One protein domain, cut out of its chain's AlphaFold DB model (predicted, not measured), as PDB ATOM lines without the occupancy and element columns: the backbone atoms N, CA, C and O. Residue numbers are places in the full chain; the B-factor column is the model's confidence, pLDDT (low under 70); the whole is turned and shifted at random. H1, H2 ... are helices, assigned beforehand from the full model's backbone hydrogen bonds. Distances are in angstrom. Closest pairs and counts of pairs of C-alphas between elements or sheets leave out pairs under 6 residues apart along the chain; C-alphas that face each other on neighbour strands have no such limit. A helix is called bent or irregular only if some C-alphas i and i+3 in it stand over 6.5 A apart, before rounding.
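What this domain is: This is residues 12 to 131 of the 137 residues of an uncharacterized protein of Tetradesmus obliquus (UniProt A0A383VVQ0). What is the main picture? A four-helix up-and-down bundle, with H3 along one edge, H1 and H2 between H3 and H4, and H4 beyond them, carries a pair of steeply turned helices, H5 and H6, with H6 packed on the side of H4 away from H1 and H2. The link of residues 64 to 72 runs from H3 past one end of H1 and H2 to H4. What are the numbers? The printed part has 120 residues with six named helices, H1 to H6 in chain order, and no named strand; the class is all helix. It is compact, with a radius of gyration of the C-alphas of 14.0 A and spans of 43 by 32 by 24 A.

Where its parts are: Where is the longest helix? H3, residues 46 to 63, measures 26.1 A from C-alpha 46 at (-43.028, 38.790, 12.444) to C-alpha 63. Where are the others? H1 is residues 12 to 24, 17.3 A, beginning at C-alpha 12 at (-35.452, 38.990, 10.227), and H2 is residues 30 to 43, 19.8 A. H4 is residues 73 to 87, 20.6 A, and H5 is residues 99 to 112, 20.6 A. H6 is residues 118 to 131, 20.0 A, ending at C-alpha 131 at (-47.385, 33.098, -11.770). Is any helix irregular? H5 and H6 are: C-alphas 100 and 103 are 7.1 A apart, and C-alphas 126 and 129 are 7.2 A apart.

How they stand to each other: How does the bundle stand? In H1, H2, H3 and H4, up and down, each helix runs against the one before it. H3 touches H2 with residues 46 to 53 alone, closest at the C-alphas of Glu 49 and Ala 36, 6.0 A, as a hairpin at a shallow tilt of 17 degrees; H3 and H4 are apart. What touches the hub, H4? H1 touches it at a shallow tilt of 26 degrees, opposite ways, closest at the C-alphas of Ala 21 and Ala 80, 5.5 A. H2 touches it at the C-alphas of Ala 37 and Leu 87, 5.3 A, and H6 at those of Ser 124 and Asp 78, 5.2 A, at a steep tilt of 58 degrees. Where is H5? It touches H6 at the C-alphas of Ser 106 and Leu 121, 5.8 A; H5 and H4 only just touch, with 3 pairs of C-alphas within 8 A, closest at Leu 109 and Leu 77, 7.3 A. How do the backbones read? Every O i to N i+4 pair is within hydrogen-bond range in H1 and H4; the counts are 9 of 10 in H2, 13 of 14 in H3, 8 of 10 in H5 and 6 of 10 in H6.

The domain as a whole: How far does it reach? The two C-alphas farthest apart, of Met 66 and Ala 100, are 44.8 A apart. Which links are long? The link from H4 to H5, with 11 residues, is long, and the printed part has no cut. Where is confidence low? Residues 65 to 66 are under 70, and the mean pLDDT of the printed part is 92.0.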
ATOM      1  N   ARG A  12     -34.365  39.761   9.600       85.19
ATOM      2  CA  ARG A  12     -35.452  38.990  10.227       85.19
ATOM      3  C   ARG A  12     -36.655  38.663   9.314       85.19
ATOM      4  O   ARG A  12     -37.132  37.537   9.359       85.19
ATOM      5  N   TRP A  13     -37.161  39.587   8.500       88.69
ATOM      6  CA  TRP A  13     -38.293  39.379   7.585       88.69
ATOM      7  C   TRP A  13     -37.925  38.449   6.433       88.69
ATOM      8  O   TRP A  13     -38.697  37.553   6.106       88.69
ATOM      9  N   LEU A  14     -36.732  38.627   5.851       89.88
ATOM     10  CA  LEU A  14     -36.217  37.719   4.827       89.88
ATOM     11  C   LEU A  14     -36.071  36.304   5.399       89.88
ATOM     12  O   LEU A  14     -36.539  35.349   4.784       89.88
ATOM     13  N   TYR A  15     -35.495  36.173   6.599       91.56
ATOM     14  CA  TYR A  15     -35.388  34.882   7.280       91.56
ATOM     15  C   TYR A  15     -36.753  34.261   7.572       91.56
ATOM     16  O   TYR A  15     -36.942  33.082   7.293       91.56
ATOM     17  N   CYS A  16     -37.711  35.040   8.078       93.00
ATOM     18  CA  CYS A  16     -39.072  34.574   8.328       93.00
ATOM     19  C   CYS A  16     -39.725  34.051   7.039       93.00
ATOM     20  O   CYS A  16     -40.228  32.930   7.013       93.00
ATOM     21  N   MET A  17     -39.638  34.807   5.942       94.88
ATOM     22  CA  MET A  17     -40.200  34.411   4.650       94.88
ATOM     23  C   MET A  17     -39.563  33.127   4.100       94.88
ATOM     24  O   MET A  17     -40.271  32.203   3.701       94.88
ATOM     25  N   LEU A  18     -38.230  33.042   4.113       95.31
ATOM     26  CA  LEU A  18     -37.492  31.856   3.670       95.31
ATOM     27  C   LEU A  18     -37.818  30.630   4.528       95.31
ATOM     28  O   LEU A  18     -38.016  29.535   4.001       95.31
ATOM     29  N   TRP A  19     -37.916  30.818   5.844       95.38
ATOM     30  CA  TRP A  19     -38.280  29.761   6.779       95.38
ATOM     31  C   TRP A  19     -39.704  29.256   6.524       95.38
ATOM     32  O   TRP A  19     -39.908  28.046   6.431       95.38
ATOM     33  N   MET A  20     -40.673  30.159   6.321       95.94
ATOM     34  CA  MET A  20     -42.051  29.790   5.984       95.94
ATOM     35  C   MET A  20     -42.129  29.025   4.659       95.94
ATOM     36  O   MET A  20     -42.808  28.003   4.592       95.94
ATOM     37  N   ALA A  21     -41.414  29.463   3.618       95.88
ATOM     38  CA  ALA A  21     -41.373  28.752   2.338       95.88
ATOM     39  C   ALA A  21     -40.769  27.345   2.480       95.88
ATOM     40  O   ALA A  21     -41.329  26.374   1.971       95.88
ATOM     41  N   LYS A  22     -39.661  27.206   3.222       94.81
ATOM     42  CA  LYS A  22     -38.983  25.916   3.414       94.81
ATOM     43  C   LYS A  22     -39.797  24.941   4.263       94.81
ATOM     44  O   LYS A  22     -39.940  23.778   3.896       94.81
ATOM     45  N   HIS A  23     -40.337  25.396   5.390       93.25
ATOM     46  CA  HIS A  23     -41.042  24.531   6.344       93.25
ATOM     47  C   HIS A  23     -42.546  24.411   6.084       93.25
ATOM     48  O   HIS A  23     -43.198  23.541   6.664       93.25
ATOM     49  N   GLY A  24     -43.097  25.266   5.223       92.12
ATOM     50  CA  GLY A  24     -44.505  25.257   4.833       92.12
ATOM     51  C   GLY A  24     -44.788  24.380   3.624       92.12
ATOM     52  O   GLY A  24     -45.952  24.078   3.371       92.12
ATOM     53  N   ASN A  25     -43.756  23.948   2.898       90.94
ATOM     54  CA  ASN A  25     -43.922  23.175   1.676       90.94
ATOM     55  C   ASN A  25     -44.745  21.894   1.912       90.94
ATOM     56  O   ASN A  25     -44.393  21.060   2.747       90.94
ATOM     57  N   GLY A  26     -45.865  21.760   1.197       88.06
ATOM     58  CA  GLY A  26     -46.832  20.665   1.354       88.06
ATOM     59  C   GLY A  26     -47.752  20.746   2.586       88.06
ATOM     60  O   GLY A  26     -48.688  19.960   2.689       88.06
ATOM     61  N   LEU A  27     -47.535  21.685   3.514       91.94
ATOM     62  CA  LEU A  27     -48.288  21.795   4.777       91.94
ATOM     63  C   LEU A  27     -49.135  23.063   4.869       91.94
ATOM     64  O   LEU A  27     -50.204  23.062   5.484       91.94
ATOM     65  N   VAL A  28     -48.645  24.149   4.281       93.88
ATOM     66  CA  VAL A  28     -49.277  25.463   4.293       93.88
ATOM     67  C   VAL A  28     -49.565  25.858   2.848       93.88
ATOM     68  O   VAL A  28     -48.663  25.782   2.013       93.88
ATOM     69  N   PRO A  29     -50.796  26.295   2.524       93.06
ATOM     70  CA  PRO A  29     -51.110  26.774   1.187       93.06
ATOM     71  C   PRO A  29     -50.146  27.898   0.764       93.06
ATOM     72  O   PRO A  29     -50.014  28.872   1.511       93.06
ATOM     73  N   PRO A  30     -49.529  27.827  -0.430       93.56
ATOM     74  CA  PRO A  30     -48.626  28.858  -0.949       93.56
ATOM     75  C   PRO A  30     -49.175  30.283  -0.830       93.56
ATOM     76  O   PRO A  30     -48.483  31.202  -0.393       93.56
ATOM     77  N   ARG A  31     -50.474  30.448  -1.110       93.00
ATOM     78  CA  ARG A  31     -51.204  31.708  -0.955       93.00
ATOM     79  C   ARG A  31     -51.055  32.317   0.438       93.00
ATOM     80  O   ARG A  31     -50.855  33.522   0.552       93.00
ATOM     81  N   ASN A  32     -51.134  31.516   1.500       94.62
ATOM     82  CA  ASN A  32     -51.038  32.031   2.867       94.62
ATOM     83  C   ASN A  32     -49.656  32.635   3.132       94.62
ATOM     84  O   ASN A  32     -49.566  33.677   3.780       94.62
ATOM     85  N   ILE A  33     -48.607  32.027   2.574       95.44
ATOM     86  CA  ILE A  33     -47.226  32.497   2.694       95.44
ATOM     87  C   ILE A  33     -47.039  33.808   1.910       95.44
ATOM     88  O   ILE A  33     -46.488  34.772   2.437       95.44
ATOM     89  N   ILE A  34     -47.564  33.900   0.684       94.81
ATOM     90  CA  ILE A  34     -47.468  35.127  -0.127       94.81
ATOM     91  C   ILE A  34     -48.268  36.283   0.482       94.81
ATOM     92  O   ILE A  34     -47.800  37.423   0.513       94.81
ATOM     93  N   VAL A  35     -49.456  36.017   1.030       94.19
ATOM     94  CA  VAL A  35     -50.226  37.046   1.741       94.19
ATOM     95  C   VAL A  35     -49.496  37.484   3.019       94.19
ATOM     96  O   VAL A  35     -49.482  38.682   3.314       94.19
ATOM     97  N   ALA A  36     -48.844  36.567   3.742       94.50
ATOM     98  CA  ALA A  36     -47.986  36.922   4.873       94.50
ATOM     99  C   ALA A  36     -46.831  37.838   4.436       94.50
ATOM    100  O   ALA A  36     -46.618  38.872   5.060       94.50
ATOM    101  N   ALA A  37     -46.168  37.551   3.310       93.00
ATOM    102  CA  ALA A  37     -45.122  38.409   2.744       93.00
ATOM    103  C   ALA A  37     -45.625  39.835   2.436       93.00
ATOM    104  O   ALA A  37     -44.961  40.819   2.772       93.00
ATOM    105  N   LYS A  38     -46.824  39.967   1.847       92.38
ATOM    106  CA  LYS A  38     -47.458  41.273   1.580       92.38
ATOM    107  C   LYS A  38     -47.740  42.046   2.868       92.38
ATOM    108  O   LYS A  38     -47.433  43.233   2.941       92.38
ATOM    109  N   ARG A  39     -48.323  41.386   3.877       93.38
ATOM    110  CA  ARG A  39     -48.645  42.015   5.168       93.38
ATOM    111  C   ARG A  39     -47.387  42.399   5.927       93.38
ATOM    112  O   ARG A  39     -47.291  43.545   6.345       93.38
ATOM    113  N   LEU A  40     -46.413  41.496   6.022       91.62
ATOM    114  CA  LEU A  40     -45.162  41.705   6.748       91.62
ATOM    115  C   LEU A  40     -44.384  42.915   6.220       91.62
ATOM    116  O   LEU A  40     -43.786  43.646   7.004       91.62
ATOM    117  N   ARG A  41     -44.450  43.186   4.910       87.88
ATOM    118  CA  ARG A  41     -43.861  44.398   4.319       87.88
ATOM    119  C   ARG A  41     -44.437  45.696   4.900       87.88
ATOM    120  O   ARG A  41     -43.734  46.701   4.948       87.88
ATOM    121  N   VAL A  42     -45.706  45.679   5.305       88.69
ATOM    122  CA  VAL A  42     -46.428  46.839   5.844       88.69
ATOM    123  C   VAL A  42     -46.391  46.848   7.371       88.69
ATOM    124  O   VAL A  42     -46.028  47.857   7.965       88.69
ATOM    125  N   THR A  43     -46.761  45.734   8.005       89.50
ATOM    126  CA  THR A  43     -46.928  45.626   9.461       89.50
ATOM    127  C   THR A  43     -45.612  45.438  10.195       89.50
ATOM    128  O   THR A  43     -45.505  45.849  11.343       89.50
ATOM    129  N   GLN A  44     -44.617  44.816   9.548       88.75
ATOM    130  CA  GLN A  44     -43.320  44.454  10.134       88.75
ATOM    131  C   GLN A  44     -43.412  43.515  11.350       88.75
ATOM    132  O   GLN A  44     -42.410  43.263  12.021       88.75
ATOM    133  N   ASP A  45     -44.601  42.965  11.600       91.56
ATOM    134  CA  ASP A  45     -44.903  42.101  12.731       91.56
ATOM    135  C   ASP A  45     -44.650  40.639  12.357       91.56
ATOM    136  O   ASP A  45     -45.477  39.964  11.742       91.56
ATOM    137  N   VAL A  46     -43.451  40.172  12.691       91.62
ATOM    138  CA  VAL A  46     -43.028  38.790  12.444       91.62
ATOM    139  C   VAL A  46     -43.784  37.812  13.340       91.62
ATOM    140  O   VAL A  46     -44.036  36.690  12.916       91.62
ATOM    141  N   GLU A  47     -44.134  38.213  14.561       93.25
ATOM    142  CA  GLU A  47     -44.733  37.319  15.560       93.25
ATOM    143  C   GLU A  47     -46.137  36.909  15.128       93.25
ATOM    144  O   GLU A  47     -46.420  35.717  15.022       93.25
ATOM    145  N   ILE A  48     -46.965  37.872  14.713       94.38
ATOM    146  CA  ILE A  48     -48.314  37.582  14.210       94.38
ATOM    147  C   ILE A  48     -48.286  36.686  12.962       94.38
ATOM    148  O   ILE A  48     -49.142  35.811  12.798       94.38
ATOM    149  N   GLU A  49     -47.348  36.912  12.039       94.75
ATOM    150  CA  GLU A  49     -47.275  36.111  10.811       94.75
ATOM    151  C   GLU A  49     -46.763  34.690  11.079       94.75
ATOM    152  O   GLU A  49     -47.278  33.739  10.487       94.75
ATOM    153  N   MET A  50     -45.830  34.532  12.022       95.00
ATOM    154  CA  MET A  50     -45.391  33.224  12.505       95.00
ATOM    155  C   MET A  50     -46.538  32.468  13.178       95.00
ATOM    156  O   MET A  50     -46.818  31.342  12.774       95.00
ATOM    157  N   ASP A  51     -47.272  33.095  14.099       96.25
ATOM    158  CA  ASP A  51     -48.403  32.460  14.789       96.25
ATOM    159  C   ASP A  51     -49.458  31.948  13.796       96.25
ATOM    160  O   ASP A  51     -49.919  30.807  13.882       96.25
ATOM    161  N   ARG A  52     -49.818  32.760  12.793       95.31
ATOM    162  CA  ARG A  52     -50.765  32.364  11.731       95.31
ATOM    163  C   ARG A  52     -50.252  31.193  10.899       95.31
ATOM    164  O   ARG A  52     -51.025  30.298  10.530       95.31
ATOM    165  N   PHE A  53     -48.968  31.222  10.557       96.69
ATOM    166  CA  PHE A  53     -48.329  30.160   9.797       96.69
ATOM    167  C   PHE A  53     -48.323  28.849  10.589       96.69
ATOM    168  O   PHE A  53     -48.741  27.818  10.058       96.69
ATOM    169  N   GLU A  54     -47.911  28.883  11.856       95.62
ATOM    170  CA  GLU A  54     -47.833  27.702  12.715       95.62
ATOM    171  C   GLU A  54     -49.209  27.106  12.990       95.62
ATOM    172  O   GLU A  54     -49.386  25.904  12.814       95.62
ATOM    173  N   GLN A  55     -50.218  27.937  13.268       95.88
ATOM    174  CA  GLN A  55     -51.605  27.481  13.389       95.88
ATOM    175  C   GLN A  55     -52.070  26.726  12.137       95.88
ATOM    176  O   GLN A  55     -52.680  25.661  12.239       95.88
ATOM    177  N   THR A  56     -51.750  27.241  10.944       94.69
ATOM    178  CA  THR A  56     -52.104  26.578   9.679       94.69
ATOM    179  C   THR A  56     -51.341  25.261   9.512       94.69
ATOM    180  O   THR A  56     -51.940  24.231   9.201       94.69
ATOM    181  N   ARG A  57     -50.023  25.283   9.734       93.56
ATOM    182  CA  ARG A  57     -49.139  24.117   9.617       93.56
ATOM    183  C   ARG A  57     -49.580  22.995  10.555       93.56
ATOM    184  O   ARG A  57     -49.698  21.849  10.122       93.56
ATOM    185  N   ASP A  58     -49.840  23.320  11.813       92.69
ATOM    186  CA  ASP A  58     -50.155  22.353  12.862       92.69
ATOM    187  C   ASP A  58     -51.564  21.780  12.674       92.69
ATOM    188  O   ASP A  58     -51.766  20.573  12.826       92.69
ATOM    189  N   ALA A  59     -52.520  22.600  12.219       91.88
ATOM    190  CA  ALA A  59     -53.843  22.127  11.818       91.88
ATOM    191  C   ALA A  59     -53.775  21.135  10.644       91.88
ATOM    192  O   ALA A  59     -54.531  20.160  10.619       91.88
ATOM    193  N   THR A  60     -52.874  21.348   9.679       90.00
ATOM    194  CA  THR A  60     -52.629  20.387   8.596       90.00
ATOM    195  C   THR A  60     -51.963  19.121   9.133       90.00
ATOM    196  O   THR A  60     -52.465  18.024   8.899       90.00
ATOM    197  N   LEU A  61     -50.882  19.241   9.909       88.31
ATOM    198  CA  LEU A  61     -50.168  18.092  10.483       88.31
ATOM    199  C   LEU A  61     -51.078  17.198  11.335       88.31
ATOM    200  O   LEU A  61     -51.004  15.974  11.228       88.31
ATOM    201  N   ALA A  62     -51.993  17.783  12.110       88.44
ATOM    202  CA  ALA A  62     -52.952  17.038  12.924       88.44
ATOM    203  C   ALA A  62     -53.876  16.118  12.098       88.44
ATOM    204  O   ALA A  62     -54.330  15.090  12.616       88.44
ATOM    205  N   LYS A  63     -54.134  16.461  10.826       85.81
ATOM    206  CA  LYS A  63     -54.932  15.659   9.881       85.81
ATOM    207  C   LYS A  63     -54.125  14.522   9.247       85.81
ATOM    208  O   LYS A  63     -54.699  13.500   8.887       85.81
ATOM    209  N   PHE A  64     -52.804  14.661   9.152       81.06
ATOM    210  CA  PHE A  64     -51.909  13.733   8.451       81.06
ATOM    211  C   PHE A  64     -51.050  12.899   9.417       81.06
ATOM    212  O   PHE A  64     -49.823  12.899   9.353       81.06
ATOM    213  N   ARG A  65     -51.707  12.149  10.314       67.69
ATOM    214  CA  ARG A  65     -51.046  11.393  11.401       67.69
ATOM    215  C   ARG A  65     -50.149  10.233  10.946       67.69
ATOM    216  O   ARG A  65     -49.303   9.811  11.724       67.69
ATOM    217  N   MET A  66     -50.340   9.703   9.734       69.12
ATOM    218  CA  MET A  66     -49.605   8.521   9.245       69.12
ATOM    219  C   MET A  66     -48.547   8.829   8.180       69.12
ATOM    220  O   MET A  66     -47.578   8.087   8.062       69.12
ATOM    221  N   MET A  67     -48.703   9.907   7.409       71.38
ATOM    222  CA  MET A  67     -47.750  10.283   6.366       71.38
ATOM    223  C   MET A  67     -47.746  11.796   6.204       71.38
ATOM    224  O   MET A  67     -48.760  12.389   5.841       71.38
ATOM    225  N   ARG A  68     -46.601  12.422   6.482       73.31
ATOM    226  CA  ARG A  68     -46.432  13.864   6.322       73.31
ATOM    227  C   ARG A  68     -46.395  14.198   4.826       73.31
ATOM    228  O   ARG A  68     -45.555  13.628   4.130       73.31
ATOM    229  N   PRO A  69     -47.242  15.118   4.333       74.50
ATOM    230  CA  PRO A  69     -47.124  15.611   2.969       74.50
ATOM    231  C   PRO A  69     -45.721  16.184   2.750       74.50
ATOM    232  O   PRO A  69     -45.265  17.025   3.529       74.50
ATOM    233  N   GLN A  70     -45.031  15.711   1.714       76.06
ATOM    234  CA  GLN A  70     -43.806  16.332   1.224       76.06
ATOM    235  C   GLN A  70     -44.158  17.097  -0.046       76.06
ATOM    236  O   GLN A  70     -44.692  16.517  -0.990       76.06
ATOM    237  N   GLY A  71     -43.917  18.405  -0.042       81.12
ATOM    238  CA  GLY A  71     -44.051  19.208  -1.252       81.12
ATOM    239  C   GLY A  71     -42.825  19.080  -2.155       81.12
ATOM    240  O   GLY A  71     -41.757  18.638  -1.726       81.12
ATOM    241  N   ASN A  72     -42.973  19.493  -3.411       90.94
ATOM    242  CA  ASN A  72     -41.878  19.529  -4.372       90.94
ATOM    243  C   ASN A  72     -40.921  20.691  -4.043       90.94
ATOM    244  O   ASN A  72     -41.365  21.778  -3.672       90.94
ATOM    245  N   VAL A  73     -39.609  20.481  -4.178       93.38
ATOM    246  CA  VAL A  73     -38.599  21.542  -4.007       93.38
ATOM    247  C   VAL A  73     -38.861  22.698  -4.974       93.38
ATOM    248  O   VAL A  73     -38.776  23.850  -4.562       93.38
ATOM    249  N   SER A  74     -39.254  22.415  -6.219       94.25
ATOM    250  CA  SER A  74     -39.583  23.456  -7.201       94.25
ATOM    251  C   SER A  74     -40.731  24.360  -6.739       94.25
ATOM    252  O   SER A  74     -40.638  25.576  -6.885       94.25
ATOM    253  N   ASP A  75     -41.758  23.800  -6.095       93.19
ATOM    254  CA  ASP A  75     -42.879  24.589  -5.570       93.19
ATOM    255  C   ASP A  75     -42.425  25.488  -4.409       93.19
ATOM    256  O   ASP A  75     -42.822  26.651  -4.319       93.19
ATOM    257  N   ALA A  76     -41.549  24.979  -3.533       95.00
ATOM    258  CA  ALA A  76     -40.971  25.775  -2.450       95.00
ATOM    259  C   ALA A  76     -40.113  26.932  -2.977       95.00
ATOM    260  O   ALA A  76     -40.192  28.039  -2.441       95.00
ATOM    261  N   LEU A  77     -39.321  26.685  -4.026       96.94
ATOM    262  CA  LEU A  77     -38.516  27.711  -4.686       96.94
ATOM    263  C   LEU A  77     -39.401  28.800  -5.293       96.94
ATOM    264  O   LEU A  77     -39.145  29.977  -5.053       96.94
ATOM    265  N   ASP A  78     -40.476  28.425  -5.988       96.38
ATOM    266  CA  ASP A  78     -41.412  29.378  -6.593       96.38
ATOM    267  C   ASP A  78     -42.045  30.293  -5.542       96.38
ATOM    268  O   ASP A  78     -42.052  31.517  -5.694       96.38
ATOM    269  N   VAL A  79     -42.492  29.717  -4.423       96.19
ATOM    270  CA  VAL A  79     -43.035  30.486  -3.294       96.19
ATOM    271  C   VAL A  79     -41.980  31.390  -2.664       96.19
ATOM    272  O   VAL A  79     -42.280  32.529  -2.297       96.19
ATOM    273  N   ALA A  80     -40.742  30.915  -2.533       96.75
ATOM    274  CA  ALA A  80     -39.651  31.704  -1.977       96.75
ATOM    275  C   ALA A  80     -39.295  32.892  -2.879       96.75
ATOM    276  O   ALA A  80     -39.201  34.018  -2.388       96.75
ATOM    277  N   VAL A  81     -39.157  32.670  -4.190       96.69
ATOM    278  CA  VAL A  81     -38.928  33.722  -5.192       96.69
ATOM    279  C   VAL A  81     -40.036  34.764  -5.120       96.69
ATOM    280  O   VAL A  81     -39.756  35.960  -5.011       96.69
ATOM    281  N   ASP A  82     -41.293  34.328  -5.137       95.88
ATOM    282  CA  ASP A  82     -42.433  35.239  -5.181       95.88
ATOM    283  C   ASP A  82     -42.585  36.019  -3.876       95.88
ATOM    284  O   ASP A  82     -42.861  37.225  -3.903       95.88
ATOM    285  N   GLY A  83     -42.310  35.374  -2.741       94.75
ATOM    286  CA  GLY A  83     -42.272  36.007  -1.431       94.75
ATOM    287  C   GLY A  83     -41.158  37.041  -1.300       94.75
ATOM    288  O   GLY A  83     -41.433  38.160  -0.877       94.75
ATOM    289  N   ILE A  84     -39.924  36.729  -1.718       94.12
ATOM    290  CA  ILE A  84     -38.796  37.682  -1.696       94.12
ATOM    291  C   ILE A  84     -39.068  38.858  -2.636       94.12
ATOM    292  O   ILE A  84     -38.886  40.016  -2.251       94.12
ATOM    293  N   ALA A  85     -39.539  38.584  -3.853       93.31
ATOM    294  CA  ALA A  85     -39.884  39.617  -4.819       93.31
ATOM    295  C   ALA A  85     -40.944  40.574  -4.257       93.31
ATOM    296  O   ALA A  85     -40.829  41.788  -4.407       93.31
ATOM    297  N   THR A  86     -41.937  40.044  -3.544       92.25
ATOM    298  CA  THR A  86     -43.019  40.835  -2.946       92.25
ATOM    299  C   THR A  86     -42.563  41.609  -1.705       92.25
ATOM    300  O   THR A  86     -42.828  42.805  -1.588       92.25
ATOM    301  N   LEU A  87     -41.876  40.939  -0.777       91.44
ATOM    302  CA  LEU A  87     -41.479  41.476   0.527       91.44
ATOM    303  C   LEU A  87     -40.270  42.409   0.431       91.44
ATOM    304  O   LEU A  87     -40.295  43.511   0.975       91.44
ATOM    305  N   CYS A  88     -39.211  41.963  -0.246       88.62
ATOM    306  CA  CYS A  88     -37.904  42.619  -0.238       88.62
ATOM    307  C   CYS A  88     -37.689  43.530  -1.448       88.62
ATOM    308  O   CYS A  88     -37.055  44.571  -1.311       88.62
ATOM    309  N   MET A  89     -38.191  43.143  -2.624       89.31
ATOM    310  CA  MET A  89     -38.005  43.906  -3.874       89.31
ATOM    311  C   MET A  89     -39.219  44.773  -4.207       89.31
ATOM    312  O   MET A  89     -39.153  45.700  -5.010       89.31
ATOM    313  N   GLY A  90     -40.337  44.475  -3.560       88.38
ATOM    314  CA  GLY A  90     -41.565  45.215  -3.683       88.38
ATOM    315  C   GLY A  90     -42.283  45.124  -5.014       88.38
ATOM    316  O   GLY A  90     -43.060  46.023  -5.336       88.38
ATOM    317  N   LEU A  91     -42.017  44.053  -5.750       91.12
ATOM    318  CA  LEU A  91     -42.573  43.782  -7.061       91.12
ATOM    319  C   LEU A  91     -44.023  43.301  -6.937       91.12
ATOM    320  O   LEU A  91     -44.370  42.562  -6.011       91.12
ATOM    321  N   ALA A  92     -44.863  43.691  -7.894       89.38
ATOM    322  CA  ALA A  92     -46.224  43.173  -8.008       89.38
ATOM    323  C   ALA A  92     -46.216  41.671  -8.356       89.38
ATOM    324  O   ALA A  92     -45.202  41.126  -8.801       89.38
ATOM    325  N   GLU A  93     -47.333  40.967  -8.163       87.50
ATOM    326  CA  GLU A  93     -47.462  39.562  -8.584       87.50
ATOM    327  C   GLU A  93     -47.229  39.427 -10.094       87.50
ATOM    328  O   GLU A  93     -47.694  40.245 -10.882       87.50
ATOM    329  N   GLY A  94     -46.412  38.449 -10.490       88.19
ATOM    330  CA  GLY A  94     -46.004  38.240 -11.882       88.19
ATOM    331  C   GLY A  94     -45.101  39.311 -12.515       88.19
ATOM    332  O   GLY A  94     -44.626  39.138 -13.630       88.19
ATOM    333  N   GLN A  95     -44.773  40.405 -11.832       92.75
ATOM    334  CA  GLN A  95     -43.706  41.293 -12.298       92.75
ATOM    335  C   GLN A  95     -42.343  40.567 -12.354       92.75
ATOM    336  O   GLN A  95     -41.917  39.934 -11.388       92.75
ATOM    337  N   ALA A  96     -41.636  40.652 -13.481       93.94
ATOM    338  CA  ALA A  96     -40.335  40.001 -13.632       93.94
ATOM    339  C   ALA A  96     -39.301  40.530 -12.624       93.94
ATOM    340  O   ALA A  96     -39.276  41.722 -12.303       93.94
ATOM    341  N   VAL A  97     -38.426  39.638 -12.155       93.19
ATOM    342  CA  VAL A  97     -37.194  40.038 -11.471       93.19
ATOM    343  C   VAL A  97     -36.214  40.560 -12.524       93.19
ATOM    344  O   VAL A  97     -36.165  40.043 -13.637       93.19
ATOM    345  N   LEU A  98     -35.443  41.597 -12.190       92.19
ATOM    346  CA  LEU A  98     -34.388  42.084 -13.076       92.19
ATOM    347  C   LEU A  98     -33.278  41.037 -13.202       92.19
ATOM    348  O   LEU A  98     -32.824  40.496 -12.197       92.19
ATOM    349  N   GLU A  99     -32.770  40.835 -14.417       92.31
ATOM    350  CA  GLU A  99     -31.697  39.868 -14.694       92.31
ATOM    351  C   GLU A  99     -30.464  40.088 -13.795       92.31
ATOM    352  O   GLU A  99     -29.869  39.149 -13.273       92.31
ATOM    353  N   ALA A 100     -30.138  41.354 -13.512       91.62
ATOM    354  CA  ALA A 100     -29.031  41.739 -12.635       91.62
ATOM    355  C   ALA A 100     -29.178  41.263 -11.175       91.62
ATOM    356  O   ALA A 100     -28.191  41.255 -10.437       91.62
ATOM    357  N   ASP A 101     -30.387  40.912 -10.737       91.31
ATOM    358  CA  ASP A 101     -30.676  40.432  -9.386       91.31
ATOM    359  C   ASP A 101     -30.811  38.891  -9.323       91.31
ATOM    360  O   ASP A 101     -30.831  38.333  -8.221       91.31
ATOM    361  N   GLU A 102     -30.813  38.184 -10.467       93.69
ATOM    362  CA  GLU A 102     -30.871  36.710 -10.525       93.69
ATOM    363  C   GLU A 102     -29.723  36.024  -9.768       93.69
ATOM    364  O   GLU A 102     -30.014  35.139  -8.961       93.69
ATOM    365  N   PRO A 103     -28.434  36.404  -9.931       94.19
ATOM    366  CA  PRO A 103     -27.337  35.695  -9.263       94.19
ATOM    367  C   PRO A 103     -27.443  35.753  -7.739       94.19
ATOM    368  O   PRO A 103     -27.132  34.794  -7.036       94.19
ATOM    369  N   MET A 104     -27.919  36.885  -7.222       91.19
ATOM    370  CA  MET A 104     -28.122  37.087  -5.796       91.19
ATOM    371  C   MET A 104     -29.295  36.248  -5.276       91.19
ATOM    372  O   MET A 104     -29.157  35.621  -4.227       91.19
ATOM    373  N   LEU A 105     -30.428  36.215  -5.988       94.19
ATOM    374  CA  LEU A 105     -31.545  35.343  -5.614       94.19
ATOM    375  C   LEU A 105     -31.122  33.874  -5.633       94.19
ATOM    376  O   LEU A 105     -31.354  33.174  -4.653       94.19
ATOM    377  N   SER A 106     -30.431  33.436  -6.685       96.06
ATOM    378  CA  SER A 106     -29.896  32.078  -6.783       96.06
ATOM    379  C   SER A 106     -28.954  31.742  -5.626       96.06
ATOM    380  O   SER A 106     -29.047  30.652  -5.075       96.06
ATOM    381  N   ALA A 107     -28.092  32.672  -5.199       94.81
ATOM    382  CA  ALA A 107     -27.203  32.454  -4.058       94.81
ATOM    383  C   ALA A 107     -27.970  32.297  -2.733       94.81
ATOM    384  O   ALA A 107     -27.693  31.377  -1.963       94.81
ATOM    385  N   VAL A 108     -28.950  33.169  -2.468       94.06
ATOM    386  CA  VAL A 108     -29.774  33.100  -1.247       94.06
ATOM    387  C   VAL A 108     -30.600  31.815  -1.226       94.06
ATOM    388  O   VAL A 108     -30.612  31.106  -0.223       94.06
ATOM    389  N   LEU A 109     -31.266  31.497  -2.334       96.25
ATOM    390  CA  LEU A 109     -32.101  30.306  -2.456       96.25
ATOM    391  C   LEU A 109     -31.261  29.027  -2.407       96.25
ATOM    392  O   LEU A 109     -31.623  28.110  -1.684       96.25
ATOM    393  N   GLY A 110     -30.112  28.979  -3.081       96.50
ATOM    394  CA  GLY A 110     -29.203  27.830  -3.034       96.50
ATOM    395  C   GLY A 110     -28.623  27.574  -1.641       96.50
ATOM    396  O   GLY A 110     -28.374  26.431  -1.277       96.50
ATOM    397  N   TRP A 111     -28.466  28.612  -0.812       94.94
ATOM    398  CA  TRP A 111     -28.076  28.429   0.589       94.94
ATOM    399  C   TRP A 111     -29.202  27.818   1.436       94.94
ATOM    400  O   TRP A 111     -28.951  27.032   2.348       94.94
ATOM    401  N   VAL A 112     -30.458  28.162   1.133       95.81
ATOM    402  CA  VAL A 112     -31.633  27.649   1.852       95.81
ATOM    403  C   VAL A 112     -32.040  26.258   1.358       95.81
ATOM    404  O   VAL A 112     -32.437  25.436   2.179       95.81
ATOM    405  N   TRP A 113     -31.904  25.965   0.067       96.25
ATOM    406  CA  TRP A 113     -32.159  24.667  -0.564       96.25
ATOM    407  C   TRP A 113     -30.878  24.162  -1.242       96.25
ATOM    408  O   TRP A 113     -30.759  24.262  -2.463       96.25
ATOM    409  N   PRO A 114     -29.901  23.634  -0.479       95.69
ATOM    410  CA  PRO A 114     -28.655  23.107  -1.046       95.69
ATOM    411  C   PRO A 114     -28.870  21.936  -2.019       95.69
ATOM    412  O   PRO A 114     -27.989  21.626  -2.814       95.69
ATOM    413  N   GLU A 115     -30.031  21.282  -1.963       94.44
ATOM    414  CA  GLU A 115     -30.461  20.233  -2.885       94.44
ATOM    415  C   GLU A 115     -30.960  20.755  -4.245       94.44
ATOM    416  O   GLU A 115     -31.132  19.966  -5.174       94.44
ATOM    417  N   ALA A 116     -31.219  22.061  -4.375       96.62
ATOM    418  CA  ALA A 116     -31.714  22.648  -5.612       96.62
ATOM    419  C   ALA A 116     -30.597  22.781  -6.654       96.62
ATOM    420  O   ALA A 116     -29.520  23.317  -6.391       96.62
ATOM    421  N   THR A 117     -30.879  22.346  -7.879       96.94
ATOM    422  CA  THR A 117     -29.973  22.546  -9.015       96.94
ATOM    423  C   THR A 117     -29.997  23.998  -9.497       96.94
ATOM    424  O   THR A 117     -31.006  24.698  -9.384       96.94
ATOM    425  N   SER A 118     -28.906  24.449 -10.124       95.38
ATOM    426  CA  SER A 118     -28.841  25.776 -10.754       95.38
ATOM    427  C   SER A 118     -29.945  25.995 -11.794       95.38
ATOM    428  O   SER A 118     -30.433  27.113 -11.946       95.38
ATOM    429  N   GLU A 119     -30.363  24.931 -12.487       96.38
ATOM    430  CA  GLU A 119     -31.468  24.973 -13.444       96.38
ATOM    431  C   GLU A 119     -32.812  25.209 -12.747       96.38
ATOM    432  O   GLU A 119     -33.555  26.090 -13.167       96.38
ATOM    433  N   GLN A 120     -33.103  24.505 -11.645       97.06
ATOM    434  CA  GLN A 120     -34.324  24.730 -10.858       97.06
ATOM    435  C   GLN A 120     -34.390  26.154 -10.298       97.06
ATOM    436  O   GLN A 120     -35.447  26.783 -10.348       97.06
ATOM    437  N   LEU A 121     -33.265  26.679  -9.803       97.25
ATOM    438  CA  LEU A 121     -33.177  28.053  -9.308       97.25
ATOM    439  C   LEU A 121     -33.473  29.065 -10.424       97.25
ATOM    440  O   LEU A 121     -34.344  29.922 -10.270       97.25
ATOM    441  N   ALA A 122     -32.799  28.934 -11.570       96.38
ATOM    442  CA  ALA A 122     -32.999  29.816 -12.716       96.38
ATOM    443  C   ALA A 122     -34.428  29.726 -13.274       96.38
ATOM    444  O   ALA A 122     -35.046  30.755 -13.550       96.38
ATOM    445  N   ALA A 123     -34.968  28.512 -13.403       96.25
ATOM    446  CA  ALA A 123     -36.332  28.275 -13.863       96.25
ATOM    447  C   ALA A 123     -37.358  28.925 -12.928       96.25
ATOM    448  O   ALA A 123     -38.270  29.603 -13.398       96.25
ATOM    449  N   SER A 124     -37.177  28.795 -11.613       96.88
ATOM    450  CA  SER A 124     -38.079  29.386 -10.624       96.88
ATOM    451  C   SER A 124     -38.073  30.919 -10.672       96.88
ATOM    452  O   SER A 124     -39.139  31.549 -10.696       96.88
ATOM    453  N   ILE A 125     -36.886  31.533 -10.762       96.81
ATOM    454  CA  ILE A 125     -36.729  32.993 -10.834       96.81
ATOM    455  C   ILE A 125     -37.339  33.543 -12.128       96.81
ATOM    456  O   ILE A 125     -38.163  34.461 -12.090       96.81
ATOM    457  N   ARG A 126     -36.980  32.955 -13.274       96.06
ATOM    458  CA  ARG A 126     -37.433  33.405 -14.600       96.06
ATOM    459  C   ARG A 126     -38.886  33.061 -14.885       96.06
ATOM    460  O   ARG A 126     -39.526  33.752 -15.667       96.06
ATOM    461  N   GLY A 127     -39.415  32.024 -14.240       94.81
ATOM    462  CA  GLY A 127     -40.807  31.594 -14.347       94.81
ATOM    463  C   GLY A 127     -41.799  32.506 -13.625       94.81
ATOM    464  O   GLY A 127     -42.999  32.413 -13.883       94.81
ATOM    465  N   ARG A 128     -41.327  33.432 -12.774       94.25
ATOM    466  CA  ARG A 128     -42.183  34.345 -11.999       94.25
ATOM    467  C   ARG A 128     -43.273  35.049 -12.812       94.25
ATOM    468  O   ARG A 128     -44.405  35.092 -12.327       94.25
ATOM    469  N   PRO A 129     -43.016  35.568 -14.026       93.50
ATOM    470  CA  PRO A 129     -44.061  36.210 -14.814       93.50
ATOM    471  C   PRO A 129     -45.231  35.304 -15.187       93.50
ATOM    472  O   PRO A 129     -46.338  35.796 -15.375       93.50
ATOM    473  N   GLY A 130     -45.032  33.986 -15.226       92.06
ATOM    474  CA  GLY A 130     -46.110  33.023 -15.439       92.06
ATOM    475  C   GLY A 130     -47.036  32.835 -14.230       92.06
ATOM    476  O   GLY A 130     -48.096  32.234 -14.375       92.06
ATOM    477  N   ARG A 131     -46.679  33.350 -13.043       90.00
ATOM    478  CA  ARG A 131     -47.385  33.098 -11.770       90.00
ATOM    479  C   ARG A 131     -48.309  34.235 -11.308       90.00
ATOM    480  O   ARG A 131     -48.712  34.251 -10.150       90.00
TER     481      ARG A 131